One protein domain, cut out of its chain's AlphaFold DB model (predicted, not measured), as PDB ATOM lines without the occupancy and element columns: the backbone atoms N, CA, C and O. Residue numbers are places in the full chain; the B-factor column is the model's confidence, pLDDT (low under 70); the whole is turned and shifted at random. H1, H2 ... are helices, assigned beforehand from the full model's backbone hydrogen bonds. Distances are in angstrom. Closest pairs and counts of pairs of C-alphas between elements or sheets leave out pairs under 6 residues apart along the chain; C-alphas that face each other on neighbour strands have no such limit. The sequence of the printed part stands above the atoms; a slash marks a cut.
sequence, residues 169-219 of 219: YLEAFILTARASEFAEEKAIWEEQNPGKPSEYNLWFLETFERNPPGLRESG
ATOM      1  N   TYR A 169      -4.788  68.770  76.829       98.38
ATOM      2  CA  TYR A 169      -5.190  69.563  77.991       98.38
ATOM      3  C   TYR A 169      -4.982  71.074  77.814       98.38
ATOM      4  O   TYR A 169      -5.001  71.801  78.803       98.38
ATOM      5  N   LEU A 170      -4.783  71.579  76.589       98.56
ATOM      6  CA  LEU A 170      -4.562  73.017  76.362       98.56
ATOM      7  C   LEU A 170      -5.708  73.876  76.922       98.56
ATOM      8  O   LEU A 170      -5.458  74.854  77.619       98.56
ATOM      9  N   GLU A 171      -6.954  73.489  76.657       98.44
ATOM     10  CA  GLU A 171      -8.140  74.206  77.141       98.44
ATOM     11  C   GLU A 171      -8.217  74.186  78.671       98.44
ATOM     12  O   GLU A 171      -8.295  75.234  79.309       98.44
ATOM     13  N   ALA A 172      -8.078  72.996  79.266       98.31
ATOM     14  CA  ALA A 172      -8.051  72.820  80.716       98.31
ATOM     15  C   ALA A 172      -6.943  73.661  81.372       98.31
ATOM     16  O   ALA A 172      -7.161  74.279  82.413       98.31
ATOM     17  N   PHE A 173      -5.767  73.729  80.743       98.50
ATOM     18  CA  PHE A 173      -4.637  74.525  81.205       98.50
ATOM     19  C   PHE A 173      -4.957  76.021  81.226       98.50
ATOM     20  O   PHE A 173      -4.772  76.657  82.262       98.50
ATOM     21  N   ILE A 174      -5.492  76.568  80.131       98.31
ATOM     22  CA  ILE A 174      -5.845  77.993  80.029       98.31
ATOM     23  C   ILE A 174      -6.956  78.346  81.021       98.31
ATOM     24  O   ILE A 174      -6.807  79.283  81.805       98.31
ATOM     25  N   LEU A 175      -8.042  77.570  81.032       98.38
ATOM     26  CA  LEU A 175      -9.225  77.832  81.855       98.38
ATOM     27  C   LEU A 175      -8.960  77.623  83.352       98.38
ATOM     28  O   LEU A 175      -9.611  78.245  84.189       98.38
ATOM     29  N   THR A 176      -7.976  76.795  83.712       97.62
ATOM     30  CA  THR A 176      -7.512  76.677  85.102       97.62
ATOM     31  C   THR A 176      -6.591  77.836  85.477       97.62
ATOM     32  O   THR A 176      -6.784  78.451  86.525       97.62
ATOM     33  N   ALA A 177      -5.626  78.178  84.616       96.94
ATOM     34  CA  ALA A 177      -4.651  79.238  84.874       96.94
ATOM     35  C   ALA A 177      -5.280  80.634  84.947       96.94
ATOM     36  O   ALA A 177      -4.855  81.457  85.756       96.94
ATOM     37  N   ARG A 178      -6.286  80.894  84.105       96.50
ATOM     38  CA  ARG A 178      -6.923  82.205  83.899       96.50
ATOM     39  C   ARG A 178      -8.429  82.153  84.160       96.50
ATOM     40  O   ARG A 178      -9.215  82.820  83.494       96.50
ATOM     41  N   ALA A 179      -8.831  81.376  85.166       95.31
ATOM     42  CA  ALA A 179     -10.235  81.125  85.497       95.31
ATOM     43  C   ALA A 179     -11.069  82.396  85.740       95.31
ATOM     44  O   ALA A 179     -12.263  82.399  85.467       95.31
ATOM     45  N   SER A 180     -10.466  83.463  86.274       94.62
ATOM     46  CA  SER A 180     -11.163  84.735  86.504       94.62
ATOM     47  C   SER A 180     -11.413  85.523  85.222       94.62
ATOM     48  O   SER A 180     -12.368  86.286  85.161       94.62
ATOM     49  N   GLU A 181     -10.535  85.382  84.233       96.62
ATOM     50  CA  GLU A 181     -10.622  86.116  82.972       96.62
ATOM     51  C   GLU A 181     -11.580  85.445  81.989       96.62
ATOM     52  O   GLU A 181     -12.353  86.132  81.335       96.62
ATOM     53  N   PHE A 182     -11.568  84.111  81.949       97.81
ATOM     54  CA  PHE A 182     -12.407  83.298  81.065       97.81
ATOM     55  C   PHE A 182     -13.469  82.534  81.860       97.81
ATOM     56  O   PHE A 182     -13.618  81.319  81.735       97.81
ATOM     57  N   ALA A 183     -14.146  83.226  82.782       97.88
ATOM     58  CA  ALA A 183     -15.072  82.593  83.721       97.88
ATOM     59  C   ALA A 183     -16.287  81.964  83.018       97.88
ATOM     60  O   ALA A 183     -16.732  80.882  83.408       97.88
ATOM     61  N   GLU A 184     -16.807  82.624  81.979       98.12
ATOM     62  CA  GLU A 184     -17.940  82.130  81.190       98.12
ATOM     63  C   GLU A 184     -17.534  80.905  80.365       98.12
ATOM     64  O   GLU A 184     -18.190  79.864  80.428       98.12
ATOM     65  N   GLU A 185     -16.405  80.983  79.660       98.44
ATOM     66  CA  GLU A 185     -15.874  79.885  78.853       98.44
ATOM     67  C   GLU A 185     -15.494  78.688  79.716       98.44
ATOM     68  O   GLU A 185     -15.740  77.546  79.329       98.44
ATOM     69  N   LYS A 186     -14.967  78.933  80.921       97.81
ATOM     70  CA  LYS A 186     -14.699  77.880  81.898       97.81
ATOM     71  C   LYS A 186     -15.976  77.147  82.284       97.81
ATOM     72  O   LYS A 186     -15.988  75.920  82.245       97.81
ATOM     73  N   ALA A 187     -17.037  77.871  82.641       98.00
ATOM     74  CA  ALA A 187     -18.300  77.254  83.039       98.00
ATOM     75  C   ALA A 187     -18.895  76.400  81.905       98.00
ATOM     76  O   ALA A 187     -19.288  75.257  82.138       98.00
ATOM     77  N   ILE A 188     -18.886  76.923  80.673       98.12
ATOM     78  CA  ILE A 188     -19.348  76.203  79.477       98.12
ATOM     79  C   ILE A 188     -18.507  74.943  79.244       98.12
ATOM     80  O   ILE A 188     -19.047  73.862  79.003       98.12
ATOM     81  N   TRP A 189     -17.183  75.064  79.323       97.88
ATOM     82  CA  TRP A 189     -16.278  73.944  79.100       97.88
ATOM     83  C   TRP A 189     -16.455  72.842  80.151       97.88
ATOM     84  O   TRP A 189     -16.492  71.668  79.786       97.88
ATOM     85  N   GLU A 190     -16.611  73.197  81.429       97.50
ATOM     86  CA  GLU A 190     -16.843  72.241  82.521       97.50
ATOM     87  C   GLU A 190     -18.179  71.498  82.372       97.50
ATOM     88  O   GLU A 190     -18.240  70.295  82.634       97.50
ATOM     89  N   GLU A 191     -19.228  72.183  81.904       97.94
ATOM     90  CA  GLU A 191     -20.522  71.563  81.597       97.94
ATOM     91  C   GLU A 191     -20.412  70.568  80.431       97.94
ATOM     92  O   GLU A 191     -20.942  69.456  80.501       97.94
ATOM     93  N   GLN A 192     -19.686  70.936  79.372       97.81
ATOM     94  CA  GLN A 192     -19.495  70.097  78.185       97.81
ATOM     95  C   GLN A 192     -18.525  68.930  78.414       97.81
ATOM     96  O   GLN A 192     -18.588  67.926  77.700       97.81
ATOM     97  N   ASN A 193     -17.638  69.037  79.406       97.12
ATOM     98  CA  ASN A 193     -16.550  68.093  79.651       97.12
ATOM     99  C   ASN A 193     -16.547  67.578  81.102       97.12
ATOM    100  O   ASN A 193     -15.574  67.786  81.842       97.12
ATOM    101  N   PRO A 194     -17.601  66.860  81.535       96.38
ATOM    102  CA  PRO A 194     -17.695  66.380  82.905       96.38
ATOM    103  C   PRO A 194     -16.506  65.472  83.253       96.38
ATOM    104  O   PRO A 194     -16.207  64.503  82.557       96.38
ATOM    105  N   GLY A 195     -15.815  65.792  84.349       95.62
ATOM    106  CA  GLY A 195     -14.655  65.040  84.843       95.62
ATOM    107  C   GLY A 195     -13.302  65.443  84.247       95.62
ATOM    108  O   GLY A 195     -12.279  65.166  84.879       95.62
ATOM    109  N   LYS A 196     -13.261  66.170  83.118       96.12
ATOM    110  CA  LYS A 196     -12.002  66.675  82.541       96.12
ATOM    111  C   LYS A 196     -11.202  67.601  83.461       96.12
ATOM    112  O   LYS A 196      -9.982  67.454  83.460       96.12
ATOM    113  N   PRO A 197     -11.807  68.480  84.288       96.00
ATOM    114  CA  PRO A 197     -11.043  69.267  85.259       96.00
ATOM    115  C   PRO A 197     -10.242  68.392  86.236       96.00
ATOM    116  O   PRO A 197      -9.061  68.631  86.474       96.00
ATOM    117  N   SER A 198     -10.869  67.343  86.777       96.94
ATOM    118  CA  SER A 198     -10.224  66.425  87.722       96.94
ATOM    119  C   SER A 198      -9.152  65.570  87.050       96.94
ATOM    120  O   SER A 198      -8.079  65.385  87.619       96.94
ATOM    121  N   GLU A 199      -9.429  65.079  85.837       98.00
ATOM    122  CA  GLU A 199      -8.467  64.334  85.015       98.00
ATOM    123  C   GLU A 199      -7.219  65.180  84.729       98.00
ATOM    124  O   GLU A 199      -6.102  64.735  84.982       98.00
ATOM    125  N   TYR A 200      -7.411  66.427  84.286       98.12
ATOM    126  CA  TYR A 200      -6.331  67.379  84.042       98.12
ATOM    127  C   TYR A 200      -5.512  67.657  85.306       98.12
ATOM    128  O   TYR A 200      -4.286  67.607  85.262       98.12
ATOM    129  N   ASN A 201      -6.169  67.923  86.438       97.38
ATOM    130  CA  ASN A 201      -5.475  68.217  87.690       97.38
ATOM    131  C   ASN A 201      -4.602  67.040  88.150       97.38
ATOM    132  O   ASN A 201      -3.460  67.255  88.559       97.38
ATOM    133  N   LEU A 202      -5.121  65.810  88.058       97.69
ATOM    134  CA  LEU A 202      -4.365  64.603  88.388       97.69
ATOM    135  C   LEU A 202      -3.179  64.421  87.433       97.69
ATOM    136  O   LEU A 202      -2.047  64.281  87.890       97.69
ATOM    137  N   TRP A 203      -3.424  64.511  86.124       98.12
ATOM    138  CA  TRP A 203      -2.379  64.407  85.106       98.12
ATOM    139  C   TRP A 203      -1.273  65.451  85.305       98.12
ATOM    140  O   TRP A 203      -0.087  65.129  85.213       98.12
ATOM    141  N   PHE A 204      -1.637  66.702  85.603       98.12
ATOM    142  CA  PHE A 204      -0.674  67.782  85.798       98.12
ATOM    143  C   PHE A 204       0.191  67.522  87.034       98.12
ATOM    144  O   PHE A 204       1.413  67.677  86.976       98.12
ATOM    145  N   LEU A 205      -0.429  67.080  88.134       97.12
ATOM    146  CA  LEU A 205       0.272  66.722  89.364       97.12
ATOM    147  C   LEU A 205       1.246  65.559  89.142       97.12
ATOM    148  O   LEU A 205       2.385  65.636  89.590       97.12
ATOM    149  N   GLU A 206       0.843  64.518  88.415       97.06
ATOM    150  CA  GLU A 206       1.709  63.380  88.077       97.06
ATOM    151  C   GLU A 206       2.844  63.771  87.111       97.06
ATOM    152  O   GLU A 206       3.969  63.278  87.207       97.06
ATOM    153  N   THR A 207       2.583  64.697  86.186       97.25
ATOM    154  CA  THR A 207       3.550  65.115  85.157       97.25
ATOM    155  C   THR A 207       4.597  66.094  85.693       97.25
ATOM    156  O   THR A 207       5.770  66.012  85.318       97.25
ATOM    157  N   PHE A 208       4.191  67.018  86.566       96.44
ATOM    158  CA  PHE A 208       5.030  68.127  87.030       96.44
ATOM    159  C   PHE A 208       5.310  68.123  88.532       96.44
ATOM    160  O   PHE A 208       6.011  69.017  89.011       96.44
ATOM    161  N   GLU A 209       4.773  67.147  89.269       95.44
ATOM    162  CA  GLU A 209       4.924  67.009  90.725       95.44
ATOM    163  C   GLU A 209       4.464  68.272  91.480       95.44
ATOM    164  O   GLU A 209       5.010  68.639  92.522       95.44
ATOM    165  N   ARG A 210       3.470  68.985  90.928       94.06
ATOM    166  CA  ARG A 210       2.923  70.228  91.490       94.06
ATOM    167  C   ARG A 210       1.520  70.536  90.975       94.06
ATOM    168  O   ARG A 210       1.134  70.062  89.916       94.06
ATOM    169  N   ASN A 211       0.812  71.435  91.658       96.19
ATOM    170  CA  ASN A 211      -0.480  71.938  91.184       96.19
ATOM    171  C   ASN A 211      -0.348  72.778  89.893       96.19
ATOM    172  O   ASN A 211       0.656  73.501  89.724       96.19
ATOM    173  N   PRO A 212      -1.368  72.741  89.014       95.56
ATOM    174  CA  PRO A 212      -1.415  73.567  87.812       95.56
ATOM    175  C   PRO A 212      -1.432  75.065  88.147       95.56
ATOM    176  O   PRO A 212      -1.812  75.449  89.260       95.56
ATOM    177  N   PRO A 213      -1.001  75.936  87.213       93.19
ATOM    178  CA  PRO A 213      -1.180  77.379  87.372       93.19
ATOM    179  C   PRO A 213      -2.644  77.717  87.686       93.19
ATOM    180  O   PRO A 213      -3.549  77.036  87.217       93.19
ATOM    181  N   GLY A 214      -2.871  78.733  88.522       91.12
ATOM    182  CA  GLY A 214      -4.203  79.099  89.028       91.12
ATOM    183  C   GLY A 214      -4.658  78.334  90.281       91.12
ATOM    184  O   GLY A 214      -5.459  78.866  91.042       91.12
ATOM    185  N   LEU A 215      -4.106  77.142  90.558       92.12
ATOM    186  CA  LEU A 215      -4.398  76.339  91.768       92.12
ATOM    187  C   LEU A 215      -3.198  76.200  92.718       92.12
ATOM    188  O   LEU A 215      -3.171  75.346  93.608       92.12
ATOM    189  N   ARG A 216      -2.154  76.996  92.500       87.81
ATOM    190  CA  ARG A 216      -0.990  77.032  93.386       87.81
ATOM    191  C   ARG A 216      -1.320  77.929  94.566       87.81
ATOM    192  O   ARG A 216      -1.817  79.033  94.361       87.81
ATOM    193  N   GLU A 217      -1.034  77.461  95.775       66.06
ATOM    194  CA  GLU A 217      -1.080  78.327  96.949       66.06
ATOM    195  C   GLU A 217      -0.114  79.493  96.730       66.06
ATOM    196  O   GLU A 217       1.006  79.302  96.245       66.06
ATOM    197  N   SER A 218      -0.570  80.705  97.042       52.19
ATOM    198  CA  SER A 218       0.301  81.865  97.176       52.19
ATOM    199  C   SER A 218       1.286  81.541  98.298       52.19
ATOM    200  O   SER A 218       0.902  81.553  99.466       52.19
ATOM    201  N   GLY A 219       2.505  81.145  97.935       37.06
ATOM    202  CA  GLY A 219       3.601  81.001  98.892       37.06
ATOM    203  C   GLY A 219       3.964  82.338  99.517       37.06
ATOM    204  O   GLY A 219       3.872  83.358  98.795       37.06
TER     205      GLY A 219
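Overview. This is residues 169 to 219 of the 219 residues of an uncharacterized protein of Gemmatimonadetes bacterium (UniProt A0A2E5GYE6). Two helices, H2 and H3, make an L, and H1 packs on both from the inside of its corner. From the end of H3 the tail first folds back toward the end of H1, as far as about residue 213, and then turns away to the chain's last residue, Gly 219, whose C-alpha is 25.4 A from that of Tyr 169. The printed part has 51 residues with three named helices, H1, H2, H3 in order, and no named strand: all helix. It is compact, with a radius of gyration of the C-alphas of 10.8 A and spans of 28 by 21 by 14 A.

Along the chain. H1 is residues 170 to 177, beginning at C-alpha 170 (-4.562, 73.017, 76.362). H2, residues 183 to 192, is 14.4 A long. H3, residues 196 to 208, is 17.7 A long and ends at C-alpha 208 (5.030, 68.127, 87.030).

Arrangement. H1 and H2 touch, closest at the C-alphas of Leu 175 and Lys 186, 5.5 A, opposite ways at a steep tilt of 47 degrees. H3 touches H1 with residues 196 to 200 alone, about perpendicular at 86 degrees; the closest C-alphas, of Ala 172 and Pro 197, are 6.5 A apart. H2 and H3 are close but not clearly touching, the closest C-alphas, of Glu 190 and Pro 197, being 7.1 A apart. In H1, H2 and H3 every O i to N i+4 pair is within hydrogen-bond range.

Size, cuts and confidence. The two C-alphas farthest apart, of Gln 192 and Gly 219, are 32.9 A apart. The printed part has no cut, and both links are tight. In this model pLDDT is under 70 at residues 217 to 219.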